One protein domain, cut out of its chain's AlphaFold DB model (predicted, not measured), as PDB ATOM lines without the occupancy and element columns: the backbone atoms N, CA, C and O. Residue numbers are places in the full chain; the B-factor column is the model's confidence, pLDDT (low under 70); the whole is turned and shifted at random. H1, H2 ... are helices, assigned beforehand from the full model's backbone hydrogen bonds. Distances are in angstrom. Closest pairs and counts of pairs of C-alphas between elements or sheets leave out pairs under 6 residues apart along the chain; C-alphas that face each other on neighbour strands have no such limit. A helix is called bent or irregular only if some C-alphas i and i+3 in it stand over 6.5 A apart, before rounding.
ATOM      1  N   ILE A  54      90.547 103.634 108.640       75.25
ATOM      2  CA  ILE A  54      91.187 102.725 107.675       75.25
ATOM      3  C   ILE A  54      92.030 103.513 106.659       75.25
ATOM      4  O   ILE A  54      93.169 103.138 106.391       75.25
ATOM      5  N   SER A  55      91.527 104.642 106.146       73.12
ATOM      6  CA  SER A  55      92.281 105.495 105.209       73.12
ATOM      7  C   SER A  55      93.539 106.130 105.823       73.12
ATOM      8  O   SER A  55      94.466 106.511 105.107       73.12
ATOM      9  N   LEU A  56      93.602 106.222 107.153       75.31
ATOM     10  CA  LEU A  56      94.766 106.712 107.885       75.31
ATOM     11  C   LEU A  56      95.860 105.659 108.056       75.31
ATOM     12  O   LEU A  56      96.996 106.026 108.339       75.31
ATOM     13  N   LEU A  57      95.570 104.378 107.829       78.75
ATOM     14  CA  LEU A  57      96.525 103.297 108.070       78.75
ATOM     15  C   LEU A  57      97.777 103.401 107.181       78.75
ATOM     16  O   LEU A  57      98.884 103.146 107.647       78.75
ATOM     17  N   ILE A  58      97.630 103.829 105.925       79.00
ATOM     18  CA  ILE A  58      98.766 104.012 105.005       79.00
ATOM     19  C   ILE A  58      99.613 105.243 105.362       79.00
ATOM     20  O   ILE A  58     100.827 105.090 105.489       79.00
ATOM     21  N   PRO A  59      99.034 106.436 105.602       78.38
ATOM     22  CA  PRO A  59      99.789 107.560 106.149       78.38
ATOM     23  C   PRO A  59     100.486 107.237 107.477       78.38
ATOM     24  O   PRO A  59     101.653 107.574 107.647       78.38
ATOM     25  N   ILE A  60      99.811 106.534 108.396       79.75
ATOM     26  CA  ILE A  60     100.402 106.081 109.665       79.75
ATOM     27  C   ILE A  60     101.597 105.163 109.403       79.75
ATOM     28  O   ILE A  60     102.625 105.311 110.059       79.75
ATOM     29  N   ARG A  61     101.505 104.260 108.419       82.62
ATOM     30  CA  ARG A  61     102.632 103.416 108.008       82.62
ATOM     31  C   ARG A  61     103.813 104.243 107.504       82.62
ATOM     32  O   ARG A  61     104.933 103.979 107.915       82.62
ATOM     33  N   TRP A  62     103.589 105.251 106.664       84.06
ATOM     34  CA  TRP A  62     104.677 106.117 106.192       84.06
ATOM     35  C   TRP A  62     105.319 106.916 107.324       84.06
ATOM     36  O   TRP A  62     106.539 107.045 107.368       84.06
ATOM     37  N   ILE A  63     104.510 107.424 108.259       83.38
ATOM     38  CA  ILE A  63     105.005 108.111 109.457       83.38
ATOM     39  C   ILE A  63     105.834 107.150 110.307       83.38
ATOM     40  O   ILE A  63     106.906 107.529 110.772       83.38
ATOM     41  N   TYR A  64     105.375 105.911 110.480       85.62
ATOM     42  CA  TYR A  64     106.127 104.875 111.179       85.62
ATOM     43  C   TYR A  64     107.451 104.563 110.473       85.62
ATOM     44  O   TYR A  64     108.484 104.565 111.130       85.62
ATOM     45  N   ASP A  65     107.452 104.368 109.152       83.12
ATOM     46  CA  ASP A  65     108.668 104.088 108.378       83.12
ATOM     47  C   ASP A  65     109.670 105.255 108.467       83.12
ATOM     48  O   ASP A  65     110.876 105.044 108.610       83.12
ATOM     49  N   LEU A  66     109.186 106.501 108.437       85.38
ATOM     50  CA  LEU A  66     110.020 107.687 108.626       85.38
ATOM     51  C   LEU A  66     110.574 107.757 110.054       85.38
ATOM     52  O   LEU A  66     111.774 107.949 110.244       85.38
ATOM     53  N   PHE A  67     109.718 107.565 111.058       87.19
ATOM     54  CA  PHE A  67     110.117 107.522 112.461       87.19
ATOM     55  C   PHE A  67     111.174 106.441 112.695       87.19
ATOM     56  O   PHE A  67     112.196 106.704 113.328       87.19
ATOM     57  N   TYR A  68     110.975 105.255 112.125       87.19
ATOM     58  CA  TYR A  68     111.910 104.140 112.174       87.19
ATOM     59  C   TYR A  68     113.278 104.521 111.605       87.19
ATOM     60  O   TYR A  68     114.298 104.351 112.277       87.19
ATOM     61  N   ARG A  69     113.304 105.101 110.395       85.38
ATOM     62  CA  ARG A  69     114.542 105.537 109.731       85.38
ATOM     63  C   ARG A  69     115.285 106.618 110.516       85.38
ATOM     64  O   ARG A  69     116.512 106.624 110.546       85.38
ATOM     65  N   LEU A  70     114.561 107.519 111.177       85.56
ATOM     66  CA  LEU A  70     115.160 108.614 111.942       85.56
ATOM     67  C   LEU A  70     115.608 108.209 113.354       85.56
ATOM     68  O   LEU A  70     116.499 108.849 113.909       85.56
ATOM     69  N   THR A  71     115.022 107.160 113.939       87.44
ATOM     70  CA  THR A  71     115.289 106.757 115.330       87.44
ATOM     71  C   THR A  71     116.055 105.441 115.414       87.44
ATOM     72  O   THR A  71     117.250 105.437 115.704       87.44
ATOM     73  N   PHE A  72     115.394 104.316 115.148       85.31
ATOM     74  CA  PHE A  72     115.976 102.983 115.265       85.31
ATOM     75  C   PHE A  72     117.092 102.764 114.256       85.31
ATOM     76  O   PHE A  72     118.201 102.410 114.653       85.31
ATOM     77  N   ASN A  73     116.849 103.070 112.980       85.88
ATOM     78  CA  ASN A  73     117.870 102.933 111.947       85.88
ATOM     79  C   ASN A  73     119.088 103.819 112.233       85.88
ATOM     80  O   ASN A  73     120.224 103.401 112.041       85.88
ATOM     81  N   ARG A  74     118.867 105.007 112.806       85.56
ATOM     82  CA  ARG A  74     119.955 105.875 113.257       85.56
ATOM     83  C   ARG A  74     120.780 105.252 114.384       85.56
ATOM     84  O   ARG A  74     122.002 105.391 114.393       85.56
ATOM     85  N   LYS A  75     120.147 104.541 115.319       85.31
ATOM     86  CA  LYS A  75     120.871 103.787 116.353       85.31
ATOM     87  C   LYS A  75     121.655 102.617 115.756       85.31
ATOM     88  O   LYS A  75     122.811 102.442 116.133       85.31
ATOM     89  N   TYR A  76     121.088 101.874 114.806       84.94
ATOM     90  CA  TYR A  76     121.832 100.828 114.090       84.94
ATOM     91  C   TYR A  76     123.014 101.394 113.315       84.94
ATOM     92  O   TYR A  76     124.111 100.859 113.424       84.94
ATOM     93  N   PHE A  77     122.831 102.505 112.605       85.12
ATOM     94  CA  PHE A  77     123.909 103.205 111.915       85.12
ATOM     95  C   PHE A  77     125.044 103.580 112.877       85.12
ATOM     96  O   PHE A  77     126.204 103.259 112.627       85.12
ATOM     97  N   ASN A  78     124.717 104.171 114.031       83.38
ATOM     98  CA  ASN A  78     125.715 104.519 115.044       83.38
ATOM     99  C   ASN A  78     126.462 103.287 115.585       83.38
ATOM    100  O   ASN A  78     127.657 103.378 115.852       83.38
ATOM    101  N   LEU A  79     125.780 102.151 115.765       79.81
ATOM    102  CA  LEU A  79     126.416 100.894 116.180       79.81
ATOM    103  C   LEU A  79     127.322 100.326 115.080       79.81
ATOM    104  O   LEU A  79     128.420  99.867 115.364       79.81
ATOM    105  N   THR A  80     126.880 100.415 113.831       79.31
ATOM    106  CA  THR A  80     127.607  99.953 112.644       79.31
ATOM    107  C   THR A  80     128.909 100.732 112.456       79.31
ATOM    108  O   THR A  80     129.965 100.133 112.270       79.31
ATOM    109  N   MET A  81     128.864 102.061 112.592       77.06
ATOM    110  CA  MET A  81     130.037 102.938 112.474       77.06
ATOM    111  C   MET A  81     131.108 102.688 113.550       77.06
ATOM    112  O   MET A  81     132.256 103.103 113.376       77.06
ATOM    113  N   ARG A  82     130.756 102.015 114.658       75.19
ATOM    114  CA  ARG A  82     131.695 101.651 115.732       75.19
ATOM    115  C   ARG A  82     132.494 100.376 115.433       75.19
ATOM    116  O   ARG A  82     133.511 100.165 116.081       75.19
ATOM    117  N   ILE A  83     132.063  99.533 114.492       71.81
ATOM    118  CA  ILE A  83     132.722  98.250 114.201       71.81
ATOM    119  C   ILE A  83     133.863  98.442 113.197       71.81
ATOM    120  O   ILE A  83     133.732  99.188 112.226       71.81
ATOM    121  N   ARG A  84     134.973  97.726 113.410       65.44
ATOM    122  CA  ARG A  84     136.065  97.559 112.441       65.44
ATOM    123  C   ARG A  84     136.159  96.074 112.036       65.44
ATOM    124  O   ARG A  84     136.017  95.239 112.924       65.44
ATOM    125  N   PRO A  85     136.386  95.730 110.751       61.31
ATOM    126  CA  PRO A  85     136.489  96.613 109.584       61.31
ATOM    127  C   PRO A  85     135.110  97.078 109.072       61.31
ATOM    128  O   PRO A  85     134.164  96.299 108.951       61.31
ATOM    129  N   ARG A  86     134.995  98.373 108.743       65.25
ATOM    130  CA  ARG A  86     133.713  99.020 108.395       65.25
ATOM    131  C   ARG A  86     133.093  98.504 107.091       65.25
ATOM    132  O   ARG A  86     131.876  98.567 106.961       65.25
ATOM    133  N   ALA A  87     133.894  97.954 106.177       59.53
ATOM    134  CA  ALA A  87     133.437  97.417 104.891       59.53
ATOM    135  C   ALA A  87     132.437  96.253 105.023       59.53
ATOM    136  O   ALA A  87     131.607  96.048 104.147       59.53
ATOM    137  N   ILE A  88     132.487  95.504 106.130       55.69
ATOM    138  CA  ILE A  88     131.609  94.343 106.361       55.69
ATOM    139  C   ILE A  88     130.252  94.777 106.940       55.69
ATOM    140  O   ILE A  88     129.242  94.090 106.801       55.69
ATOM    141  N   ALA A  89     130.226  95.928 107.610       60.38
ATOM    142  CA  ALA A  89     129.089  96.380 108.394       60.38
ATOM    143  C   ALA A  89     128.336  97.541 107.720       60.38
ATOM    144  O   ALA A  89     127.119  97.682 107.866       60.38
ATOM    145  N   ASN A  90     129.044  98.393 106.983       67.62
ATOM    146  CA  ASN A  90     128.497  99.623 106.443       67.62
ATOM    147  C   ASN A  90     128.027  99.450 104.994       67.62
ATOM    148  O   ASN A  90     128.647  98.751 104.204       67.62
ATOM    149  N   SER A  91     126.921 100.110 104.652       70.44
ATOM    150  CA  SER A  91     126.397 100.175 103.280       70.44
ATOM    151  C   SER A  91     126.794 101.464 102.552       70.44
ATOM    152  O   SER A  91     126.409 101.655 101.400       70.44
ATOM    153  N   THR A 179     121.935  94.660 108.775       68.69
ATOM    154  CA  THR A 179     123.372  94.351 108.822       68.69
ATOM    155  C   THR A 179     123.699  93.248 109.836       68.69
ATOM    156  O   THR A 179     124.487  92.356 109.549       68.69
ATOM    157  N   PHE A 180     123.059  93.258 111.012       65.25
ATOM    158  CA  PHE A 180     123.372  92.324 112.113       65.25
ATOM    159  C   PHE A 180     122.241  91.347 112.459       65.25
ATOM    160  O   PHE A 180     122.368  90.496 113.355       65.25
ATOM    161  N   SER A 181     121.113  91.471 111.758       64.69
ATOM    162  CA  SER A 181     119.937  90.637 111.961       64.69
ATOM    163  C   SER A 181     119.991  89.447 111.005       64.69
ATOM    164  O   SER A 181     119.861  89.605 109.791       64.69
ATOM    165  N   HIS A 182     120.191  88.237 111.540       58.41
ATOM    166  CA  HIS A 182     120.134  87.028 110.719       58.41
ATOM    167  C   HIS A 182     118.753  86.930 110.069       58.41
ATOM    168  O   HIS A 182     117.723  86.980 110.747       58.41
ATOM    169  N   LYS A 183     118.730  86.748 108.746       60.44
ATOM    170  CA  LYS A 183     117.515  86.531 107.950       60.44
ATOM    171  C   LYS A 183     116.916  85.141 108.219       60.44
ATOM    172  O   LYS A 183     116.727  84.361 107.295       60.44
ATOM    173  N   SER A 184     116.593  84.812 109.469       62.28
ATOM    174  CA  SER A 184     115.860  83.583 109.763       62.28
ATOM    175  C   SER A 184     114.398  83.763 109.357       62.28
ATOM    176  O   SER A 184     113.628  84.487 109.998       62.28
ATOM    177  N   ILE A 185     114.019  83.114 108.255       70.81
ATOM    178  CA  ILE A 185     112.639  83.054 107.747       70.81
ATOM    179  C   ILE A 185     111.698  82.498 108.822       70.81
ATOM    180  O   ILE A 185     110.576  82.977 108.965       70.81
ATOM    181  N   ILE A 186     112.185  81.561 109.639       71.75
ATOM    182  CA  ILE A 186     111.432  80.923 110.723       71.75
ATOM    183  C   ILE A 186     111.060  81.952 111.796       71.75
ATOM    184  O   ILE A 186     109.895  82.060 112.170       71.75
ATOM    185  N   VAL A 187     112.019  82.774 112.234       69.69
ATOM    186  CA  VAL A 187     111.765  83.839 113.219       69.69
ATOM    187  C   VAL A 187     110.790  84.873 112.653       69.69
ATOM    188  O   VAL A 187     109.897  85.340 113.360       69.69
ATOM    189  N   LYS A 188     110.901  85.210 111.360       70.38
ATOM    190  CA  LYS A 188     109.932  86.095 110.696       70.38
ATOM    191  C   LYS A 188     108.530  85.487 110.698       70.38
ATOM    192  O   LYS A 188     107.616  86.137 111.179       70.38
ATOM    193  N   SER A 189     108.376  84.240 110.257       73.25
ATOM    194  CA  SER A 189     107.080  83.550 110.220       73.25
ATOM    195  C   SER A 189     106.440  83.448 111.606       73.25
ATOM    196  O   SER A 189     105.274  83.802 111.784       73.25
ATOM    197  N   LEU A 190     107.220  83.037 112.610       77.44
ATOM    198  CA  LEU A 190     106.743  82.899 113.982       77.44
ATOM    199  C   LEU A 190     106.314  84.253 114.559       77.44
ATOM    200  O   LEU A 190     105.239  84.366 115.144       77.44
ATOM    201  N   THR A 191     107.117  85.301 114.348       72.69
ATOM    202  CA  THR A 191     106.773  86.645 114.834       72.69
ATOM    203  C   THR A 191     105.574  87.238 114.102       72.69
ATOM    204  O   THR A 191     104.761  87.890 114.747       72.69
ATOM    205  N   THR A 192     105.392  86.975 112.804       77.56
ATOM    206  CA  THR A 192     104.202  87.404 112.049       77.56
ATOM    207  C   THR A 192     102.923  86.736 112.555       77.56
ATOM    208  O   THR A 192     101.892  87.401 112.624       77.56
ATOM    209  N   MET A 193     102.980  85.463 112.958       78.38
ATOM    210  CA  MET A 193     101.824  84.760 113.527       78.38
ATOM    211  C   MET A 193     101.530  85.146 114.980       78.38
ATOM    212  O   MET A 193     100.364  85.291 115.335       78.38
ATOM    213  N   LEU A 194     102.550  85.335 115.826       80.38
ATOM    214  CA  LEU A 194     102.342  85.676 117.241       80.38
ATOM    215  C   LEU A 194     101.894  87.129 117.457       80.38
ATOM    216  O   LEU A 194     101.231  87.434 118.451       80.38
ATOM    217  N   TRP A 195     102.261  88.041 116.554       78.31
ATOM    218  CA  TRP A 195     102.064  89.478 116.749       78.31
ATOM    219  C   TRP A 195     100.613  89.920 116.965       78.31
ATOM    220  O   TRP A 195     100.379  90.703 117.889       78.31
ATOM    221  N   PRO A 196      99.634  89.450 116.164       78.38
ATOM    222  CA  PRO A 196      98.232  89.819 116.348       78.38
ATOM    223  C   PRO A 196      97.692  89.410 117.725       78.38
ATOM    224  O   PRO A 196      96.927  90.159 118.331       78.38
ATOM    225  N   PHE A 197      98.139  88.266 118.254       79.81
ATOM    226  CA  PHE A 197      97.753  87.781 119.581       79.81
ATOM    227  C   PHE A 197      98.389  88.598 120.706       79.81
ATOM    228  O   PHE A 197      97.714  88.955 121.671       79.81
ATOM    229  N   LEU A 198      99.674  88.947 120.582       77.31
ATOM    230  CA  LEU A 198     100.322  89.848 121.539       77.31
ATOM    231  C   LEU A 198      99.665  91.230 121.530       77.31
ATOM    232  O   LEU A 198      99.426  91.808 122.587       77.31
ATOM    233  N   SER A 199      99.331  91.733 120.341       76.25
ATOM    234  CA  SER A 199      98.664  93.019 120.165       76.25
ATOM    235  C   SER A 199      97.285  93.047 120.814       76.25
ATOM    236  O   SER A 199      96.953  94.030 121.470       76.25
ATOM    237  N   SER A 200      96.478  91.992 120.665       74.75
ATOM    238  CA  SER A 200      95.142  91.947 121.273       74.75
ATOM    239  C   SER A 200      95.205  91.905 122.803       74.75
ATOM    240  O   SER A 200      94.404  92.557 123.476       74.75
ATOM    241  N   ARG A 201      96.204  91.217 123.371       77.50
ATOM    242  CA  ARG A 201      96.453  91.208 124.821       77.50
ATOM    243  C   ARG A 201      96.916  92.573 125.327       77.50
ATOM    244  O   ARG A 201      96.309  93.086 126.264       77.50
ATOM    245  N   LEU A 202      97.905  93.186 124.672       75.19
ATOM    246  CA  LEU A 202      98.390  94.541 124.985       75.19
ATOM    247  C   LEU A 202      97.286  95.594 124.878       75.19
ATOM    248  O   LEU A 202      97.223  96.517 125.694       75.19
ATOM    249  N   ASN A 203      96.396  95.423 123.898       75.81
ATOM    250  CA  ASN A 203      95.231  96.271 123.729       75.81
ATOM    251  C   ASN A 203      94.370  96.288 125.002       75.81
ATOM    252  O   ASN A 203      94.112  97.342 125.584       75.81
ATOM    253  N   SER A 204      93.981  95.095 125.460       71.06
ATOM    254  CA  SER A 204      93.097  94.929 126.614       71.06
ATOM    255  C   SER A 204      93.706  95.373 127.945       71.06
ATOM    256  O   SER A 204      92.979  95.869 128.800       71.06
ATOM    257  N   THR A 205      95.019  95.212 128.130       72.69
ATOM    258  CA  THR A 205      95.662  95.414 129.437       72.69
ATOM    259  C   THR A 205      96.235  96.809 129.633       72.69
ATOM    260  O   THR A 205      96.179  97.328 130.742       72.69
ATOM    261  N   ILE A 206      96.808  97.414 128.591       72.81
ATOM    262  CA  ILE A 206      97.582  98.659 128.724       72.81
ATOM    263  C   ILE A 206      96.958  99.782 127.901       72.81
ATOM    264  O   ILE A 206      96.802 100.903 128.379       72.81
ATOM    265  N   ILE A 207      96.577  99.491 126.664       73.56
ATOM    266  CA  ILE A 207      96.263 100.525 125.675       73.56
ATOM    267  C   ILE A 207      94.855 101.079 125.875       73.56
ATOM    268  O   ILE A 207      94.700 102.295 125.893       73.56
ATOM    269  N   LEU A 208      93.839 100.237 126.086       73.56
ATOM    270  CA  LEU A 208      92.476 100.705 126.367       73.56
ATOM    271  C   LEU A 208      92.390 101.569 127.639       73.56
ATOM    272  O   LEU A 208      91.833 102.665 127.546       73.56
ATOM    273  N   PRO A 209      92.970 101.161 128.789       72.44
ATOM    274  CA  PRO A 209      93.021 102.014 129.975       72.44
ATOM    275  C   PRO A 209      93.737 103.342 129.709       72.44
ATOM    276  O   PRO A 209      93.239 104.403 130.079       72.44
ATOM    277  N   LEU A 210      94.869 103.311 128.999       72.06
ATOM    278  CA  LEU A 210      95.654 104.508 128.706       72.06
ATOM    279  C   LEU A 210      94.921 105.478 127.762       72.06
ATOM    280  O   LEU A 210      94.868 106.673 128.035       72.06
ATOM    281  N   LEU A 211      94.306 104.980 126.684       70.38
ATOM    282  CA  LEU A 211      93.508 105.788 125.751       70.38
ATOM    283  C   LEU A 211      92.235 106.344 126.392       70.38
ATOM    284  O   LEU A 211      91.845 107.462 126.068       70.38
ATOM    285  N   SER A 212      91.614 105.610 127.321       66.69
ATOM    286  CA  SER A 212      90.445 106.101 128.066       66.69
ATOM    287  C   SER A 212      90.760 107.293 128.981       66.69
ATOM    288  O   SER A 212      89.872 108.104 129.254       66.69
ATOM    289  N   SER A 213      92.029 107.445 129.381       64.81
ATOM    290  CA  SER A 213      92.534 108.594 130.145       64.81
ATOM    291  C   SER A 213      92.842 109.817 129.272       64.81
ATOM    292  O   SER A 213      92.911 110.934 129.784       64.81
ATOM    293  N   PHE A 214      93.004 109.655 127.953       63.66
ATOM    294  CA  PHE A 214      93.243 110.777 127.044       63.66
ATOM    295  C   PHE A 214      91.924 111.457 126.645       63.66
ATOM    296  O   PHE A 214      91.225 111.049 125.716       63.66
ATOM    297  N   THR A 215      91.616 112.573 127.307       56.06
ATOM    298  CA  THR A 215      90.435 113.420 127.050       56.06
ATOM    299  C   THR A 215      90.387 114.023 125.641       56.06
ATOM    300  O   THR A 215      89.302 114.317 125.144       56.06
ATOM    301  N   TRP A 216      91.529 114.162 124.959       53.28
ATOM    302  CA  TRP A 216      91.619 114.799 123.634       53.28
ATOM    303  C   TRP A 216      90.869 114.050 122.519       53.28
ATOM    304  O   TRP A 216      90.428 114.664 121.551       53.28
ATOM    305  N   LEU A 217      90.674 112.734 122.651       60.34
ATOM    306  CA  LEU A 217      90.124 111.901 121.575       60.34
ATOM    307  C   LEU A 217      88.615 111.646 121.672       60.34
ATOM    308  O   LEU A 217      88.091 110.881 120.864       60.34
ATOM    309  N   LYS A 218      87.917 112.223 122.668       65.06
ATOM    310  CA  LYS A 218      86.541 111.818 123.034       65.06
ATOM    311  C   LYS A 218      86.396 110.292 123.082       65.06
ATOM    312  O   LYS A 218      85.343 109.742 122.771       65.06
ATOM    313  N   PHE A 219      87.476 109.597 123.451       66.44
ATOM    314  CA  PHE A 219      87.611 108.158 123.241       66.44
ATOM    315  C   PHE A 219      86.498 107.387 123.952       66.44
ATOM    316  O   PHE A 219      85.978 106.405 123.433       66.44
ATOM    317  N   ASN A 220      86.061 107.904 125.101       67.12
ATOM    318  CA  ASN A 220      85.006 107.329 125.923       67.12
ATOM    319  C   ASN A 220      83.612 107.379 125.267       67.12
ATOM    320  O   ASN A 220      82.810 106.492 125.553       67.12
ATOM    321  N   GLU A 221      83.357 108.295 124.326       71.62
ATOM    322  CA  GLU A 221      82.086 108.422 123.585       71.62
ATOM    323  C   GLU A 221      81.974 107.431 122.403       71.62
ATOM    324  O   GLU A 221      80.897 107.267 121.831       71.62
ATOM    325  N   LEU A 222      83.061 106.744 122.016       70.06
ATOM    326  CA  LEU A 222      83.032 105.790 120.899       70.06
ATOM    327  C   LEU A 222      82.345 104.462 121.262       70.06
ATOM    328  O   LEU A 222      82.416 103.985 122.401       70.06
ATOM    329  N   SER A 223      81.751 103.816 120.249       78.75
ATOM    330  CA  SER A 223      81.240 102.446 120.367       78.75
ATOM    331  C   SER A 223      82.363 101.460 120.701       78.75
ATOM    332  O   SER A 223      83.530 101.669 120.349       78.75
ATOM    333  N   LEU A 224      82.003 100.377 121.390       77.94
ATOM    334  CA  LEU A 224      82.947  99.379 121.895       77.94
ATOM    335  C   LEU A 224      83.808  98.785 120.765       77.94
ATOM    336  O   LEU A 224      85.031  98.742 120.887       77.94
ATOM    337  N   ASP A 225      83.205  98.463 119.620       76.06
ATOM    338  CA  ASP A 225      83.919  97.899 118.466       76.06
ATOM    339  C   ASP A 225      84.990  98.845 117.907       76.06
ATOM    340  O   ASP A 225      86.095  98.427 117.555       76.06
ATOM    341  N   LYS A 226      84.701 100.153 117.865       74.81
ATOM    342  CA  LYS A 226      85.655 101.165 117.386       74.81
ATOM    343  C   LYS A 226      86.816 101.345 118.359       74.81
ATOM    344  O   LYS A 226      87.954 101.502 117.917       74.81
ATOM    345  N   LYS A 227      86.545 101.287 119.667       77.88
ATOM    346  CA  LYS A 227      87.585 101.318 120.708       77.88
ATOM    347  C   LYS A 227      88.529 100.127 120.567       77.88
ATOM    348  O   LYS A 227      89.743 100.318 120.579       77.88
ATOM    349  N   ILE A 228      87.984  98.925 120.353       79.69
ATOM    350  CA  ILE A 228      88.784  97.715 120.116       79.69
ATOM    351  C   ILE A 228      89.629  97.863 118.850       79.69
ATOM    352  O   ILE A 228      90.819  97.553 118.883       79.69
ATOM    353  N   LEU A 229      89.054  98.366 117.754       79.12
ATOM    354  CA  LEU A 229      89.773  98.550 116.492       79.12
ATOM    355  C   LEU A 229      90.952  99.524 116.631       79.12
ATOM    356  O   LEU A 229      92.069  99.184 116.244       79.12
ATOM    357  N   ILE A 230      90.728 100.705 117.214       77.56
ATOM    358  CA  ILE A 230      91.794 101.695 117.444       77.56
ATOM    359  C   ILE A 230      92.858 101.112 118.372       77.56
ATOM    360  O   ILE A 230      94.049 101.193 118.080       77.56
ATOM    361  N   GLY A 231      92.427 100.480 119.460       77.25
ATOM    362  CA  GLY A 231      93.329  99.868 120.418       77.25
ATOM    363  C   GLY A 231      94.169  98.733 119.822       77.25
ATOM    364  O   GLY A 231      95.355  98.631 120.120       77.25
ATOM    365  N   ASN A 232      93.619  97.936 118.900       81.44
ATOM    366  CA  ASN A 232      94.379  96.922 118.166       81.44
ATOM    367  C   ASN A 232      95.407  97.551 117.216       81.44
ATOM    368  O   ASN A 232      96.528  97.063 117.142       81.44
ATOM    369  N   ILE A 233      95.067  98.640 116.514       80.56
ATOM    370  CA  ILE A 233      96.020  99.354 115.643       80.56
ATOM    371  C   ILE A 233      97.173  99.929 116.473       80.56
ATOM    372  O   ILE A 233      98.339  99.734 116.132       80.56
ATOM    373  N   VAL A 234      96.861 100.595 117.588       81.25
ATOM    374  CA  VAL A 234      97.872 101.129 118.512       81.25
ATOM    375  C   VAL A 234      98.683  99.991 119.138       81.25
ATOM    376  O   VAL A 234      99.898 100.112 119.273       81.25
ATOM    377  N   GLY A 235      98.046  98.858 119.441       80.31
ATOM    378  CA  GLY A 235      98.698  97.636 119.907       80.31
ATOM    379  C   GLY A 235      99.723  97.108 118.924       80.31
ATOM    380  O   GLY A 235     100.858  96.857 119.317       80.31
ATOM    381  N   LEU A 236      99.379  97.032 117.640       81.00
ATOM    382  CA  LEU A 236     100.304  96.578 116.605       81.00
ATOM    383  C   LEU A 236     101.529  97.493 116.511       81.00
ATOM    384  O   LEU A 236     102.651  96.996 116.413       81.00
ATOM    385  N   VAL A 237     101.336  98.813 116.608       80.62
ATOM    386  CA  VAL A 237     102.442  99.785 116.656       80.62
ATOM    387  C   VAL A 237     103.274  99.621 117.932       80.62
ATOM    388  O   VAL A 237     104.500  99.625 117.883       80.62
ATOM    389  N   GLY A 238     102.636  99.428 119.085       81.56
ATOM    390  CA  GLY A 238     103.333  99.220 120.353       81.56
ATOM    391  C   GLY A 238     104.212  97.970 120.329       81.56
ATOM    392  O   GLY A 238     105.397  98.031 120.659       81.56
ATOM    393  N   VAL A 239     103.671  96.838 119.876       82.62
ATOM    394  CA  VAL A 239     104.453  95.599 119.798       82.62
ATOM    395  C   VAL A 239     105.544  95.709 118.718       82.62
ATOM    396  O   VAL A 239     106.607  95.107 118.878       82.62
ATOM    397  N   SER A 240     105.334  96.472 117.634       81.50
ATOM    398  CA  SER A 240     106.382  96.710 116.629       81.50
ATOM    399  C   SER A 240     107.587  97.448 117.211       81.50
ATOM    400  O   SER A 240     108.723  97.024 117.006       81.50
ATOM    401  N   ILE A 241     107.337  98.474 118.025       82.62
ATOM    402  CA  ILE A 241     108.366  99.217 118.759       82.62
ATOM    403  C   ILE A 241     109.097  98.312 119.759       82.62
ATOM    404  O   ILE A 241     110.326  98.324 119.806       82.62
ATOM    405  N   ILE A 242     108.368  97.504 120.540       83.56
ATOM    406  CA  ILE A 242     108.972  96.595 121.532       83.56
ATOM    407  C   ILE A 242     109.906  95.591 120.856       83.56
ATOM    408  O   ILE A 242     111.037  95.408 121.306       83.56
ATOM    409  N   LYS A 243     109.468  94.961 119.758       83.31
ATOM    410  CA  LYS A 243     110.333  94.046 119.006       83.31
ATOM    411  C   LYS A 243     111.601  94.752 118.539       83.31
ATOM    412  O   LYS A 243     112.682  94.176 118.626       83.31
ATOM    413  N   GLU A 244     111.475  95.982 118.054       82.69
ATOM    414  CA  GLU A 244     112.629  96.720 117.563       82.69
ATOM    415  C   GLU A 244     113.627  97.054 118.674       82.69
ATOM    416  O   GLU A 244     114.834  96.947 118.470       82.69
ATOM    417  N   LEU A 245     113.142  97.369 119.877       83.62
ATOM    418  CA  LEU A 245     113.995  97.555 121.051       83.62
ATOM    419  C   LEU A 245     114.763  96.278 121.412       83.62
ATOM    420  O   LEU A 245     115.962  96.349 121.686       83.62
ATOM    421  N   ILE A 246     114.102  95.117 121.374       82.19
ATOM    422  CA  ILE A 246     114.744  93.818 121.634       82.19
ATOM    423  C   ILE A 246     115.813  93.531 120.575       82.19
ATOM    424  O   ILE A 246     116.942  93.178 120.917       82.19
ATOM    425  N   ASN A 247     115.491  93.722 119.294       82.50
ATOM    426  CA  ASN A 247     116.447  93.535 118.204       82.50
ATOM    427  C   ASN A 247     117.662  94.453 118.358       82.50
ATOM    428  O   ASN A 247     118.798  93.990 118.261       82.50
ATOM    429  N   LEU A 248     117.436  95.732 118.658       83.12
ATOM    430  CA  LEU A 248     118.506  96.699 118.855       83.12
ATOM    431  C   LEU A 248     119.406  96.310 120.036       83.12
ATOM    432  O   LEU A 248     120.626  96.442 119.949       83.12
ATOM    433  N   TYR A 249     118.822  95.799 121.122       83.19
ATOM    434  CA  TYR A 249     119.572  95.289 122.268       83.19
ATOM    435  C   TYR A 249     120.454  94.090 121.891       83.19
ATOM    436  O   TYR A 249     121.649  94.088 122.189       83.19
ATOM    437  N   LEU A 250     119.906  93.107 121.170       81.62
ATOM    438  CA  LEU A 250     120.673  91.950 120.693       81.62
ATOM    439  C   LEU A 250     121.811  92.366 119.756       81.62
ATOM    440  O   LEU A 250     122.926  91.861 119.870       81.62
ATOM    441  N   VAL A 251     121.556  93.318 118.857       80.62
ATOM    442  CA  VAL A 251     122.594  93.858 117.975       80.62
ATOM    443  C   VAL A 251     123.667  94.590 118.775       80.62
ATOM    444  O   VAL A 251     124.844  94.393 118.497       80.62
ATOM    445  N   LYS A 252     123.311  95.358 119.813       83.00
ATOM    446  CA  LYS A 252     124.295  96.003 120.700       83.00
ATOM    447  C   LYS A 252     125.232  94.977 121.350       83.00
ATOM    448  O   LYS A 252     126.436  95.219 121.414       83.00
ATOM    449  N   LEU A 253     124.708  93.831 121.795       80.50
ATOM    450  CA  LEU A 253     125.526  92.746 122.348       80.50
ATOM    451  C   LEU A 253     126.464  92.141 121.295       80.50
ATOM    452  O   LEU A 253     127.654  91.988 121.563       80.50
ATOM    453  N   LYS A 254     125.964  91.866 120.084       78.50
ATOM    454  CA  LYS A 254     126.791  91.357 118.977       78.50
ATOM    455  C   LYS A 254     127.881  92.335 118.562       78.50
ATOM    456  O   LYS A 254     129.017  91.932 118.364       78.50
ATOM    457  N   VAL A 255     127.556  93.622 118.470       76.81
ATOM    458  CA  VAL A 255     128.520  94.686 118.166       76.81
ATOM    459  C   VAL A 255     129.634  94.703 119.208       76.81
ATOM    460  O   VAL A 255     130.799  94.806 118.842       76.81
ATOM    461  N   LYS A 256     129.302  94.535 120.496       78.38
ATOM    462  CA  LYS A 256     130.303  94.431 121.569       78.38
ATOM    463  C   LYS A 256     131.199  93.197 121.407       78.38
ATOM    464  O   LYS A 256     132.392  93.293 121.654       78.38
ATOM    465  N   GLN A 257     130.645  92.065 120.971       73.38
ATOM    466  CA  GLN A 257     131.429  90.860 120.672       73.38
ATOM    467  C   GLN A 257     132.344  91.069 119.459       73.38
ATOM    468  O   GLN A 257     133.521  90.739 119.525       73.38
ATOM    469  N   MET A 258     131.830  91.666 118.381       69.12
ATOM    470  CA  MET A 258     132.598  91.930 117.160       69.12
ATOM    471  C   MET A 258     133.675  92.999 117.354       69.12
ATOM    472  O   MET A 258     134.725  92.911 116.736       69.12
ATOM    473  N   ALA A 259     133.461  93.976 118.240       66.06
ATOM    474  CA  ALA A 259     134.473  94.973 118.586       66.06
ATOM    475  C   ALA A 259     135.720  94.362 119.254       66.06
ATOM    476  O   ALA A 259     136.785  94.969 119.211       66.06
ATOM    477  N   ASN A 260     135.595  93.166 119.840       64.69
ATOM    478  CA  ASN A 260     136.710  92.429 120.433       64.69
ATOM    479  C   ASN A 260     137.423  91.506 119.427       64.69
ATOM    480  O   ASN A 260     138.397  90.855 119.793       64.69
ATOM    481  N   ILE A 261     136.945  91.420 118.181       63.00
ATOM    482  CA  ILE A 261     137.600  90.643 117.128       63.00
ATOM    483  C   ILE A 261     138.697  91.526 116.527       63.00
ATOM    484  O   ILE A 261     138.415  92.467 115.787       63.00
ATOM    485  N   GLN A 262     139.954  91.245 116.868       56.91
ATOM    486  CA  GLN A 262     141.106  91.832 116.184       56.91
ATOM    487  C   GLN A 262     141.381  91.080 114.881       56.91
ATOM    488  O   GLN A 262     141.202  89.865 114.799       56.91
ATOM    489  N   ALA A 263     141.812  91.814 113.854       57.31
ATOM    490  CA  ALA A 263     142.363  91.201 112.656       57.31
ATOM    491  C   ALA A 263     143.662  90.481 113.045       57.31
ATOM    492  O   ALA A 263     144.551  91.093 113.634       57.31
TER     493      ALA A 263
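Overview. This is residues 54 to 91 and 179 to 263 of the 367 residues of an uncharacterized protein of Candida tropicalis (strain ATCC MYA-3404 / T1) (UniProt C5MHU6). One long helix, H5, makes the length of a loosely packed rod; H1 and then H2 follow one another along one side of it, and H4, a long kinked helix, crosses H5 obliquely from another side. The first part of H4, residues 185 to 190, sticks out with residues 182 to 184 before it, and short H3 sits near the far end of H2. The printed part has 123 residues with five named helices, in the order H1, H2, H3, H4, H5, and no named strand; the class is all helix. The whole is loose, with a radius of gyration of the C-alphas of 18.5 A and spans of 63 by 28 by 25 A.

Arrangement. H5, residues 224 to 259, is the longest helix. H4, residues 185 to 213, touches H5 by residues 227 to 239 of H5 alone, with the C-alphas of Ser 199 and Gly 235 closest at 4.6 A. Their lines stand at a steep tilt of 54 degrees and run opposite ways. H4 has a kink of 47 degrees near residue 203. H2, residues 72 to 80, touches H5 by residues 244 to 255 of H5 alone, with the C-alphas of Leu 79 and Val 255 closest at 6.8 A. Their tilt is shallow, 5 degrees, and they run the same way. H1, residues 54 to 70, and H5 are near each other, with 11 pairs of C-alphas within 10 A. H1 and H2 meet only through their link. H3, residues 86 to 89, is close to H2 but not clearly touching: the C-alphas of Thr 80 and Ala 89 are 5.7 A apart. H4 is apart from H1, H2 and H3; H3 is apart from H1 and H5. Every O i to N i+4 pair is within hydrogen-bond range in H2 and H5, against 11 of 13 in H1 and 21 of 25 in H4; H3 is too short for such a pair.

Along the chain. H5 is 51.8 A long and ends at C-alpha 259 (134.473, 94.973, 118.586). H4 is 39.5 A long, from C-alpha 185 (112.639, 83.054, 107.747), and is only just irregular: C-alphas 205 and 208 are 6.9 A apart. H1 begins at C-alpha 54 (91.187, 102.725, 107.675), is 25.1 A long and is only just irregular: C-alphas 55 and 58 are 6.7 A apart. H2 is 12.3 A long and H3 5.3 A.

Size, cuts and confidence. The C-alphas farthest apart are those of Glu 221 and Ala 263, at 63.6 A. Residues 92 to 178 are not printed, and C-alphas 91 and 179 are 8.6 A apart across this cut. The links from H1 to H2 and H2 to H3 are tight, and that from H4 to H5 is short; H3 to H4 is the link across the cut. Residues 213 to 218, of which 213 belongs to H4, stand free. The mean pLDDT of the printed part is 75.2; residues 84 to 90, 179 to 184, 187, 212 to 220 and 258 to 263 are under 70.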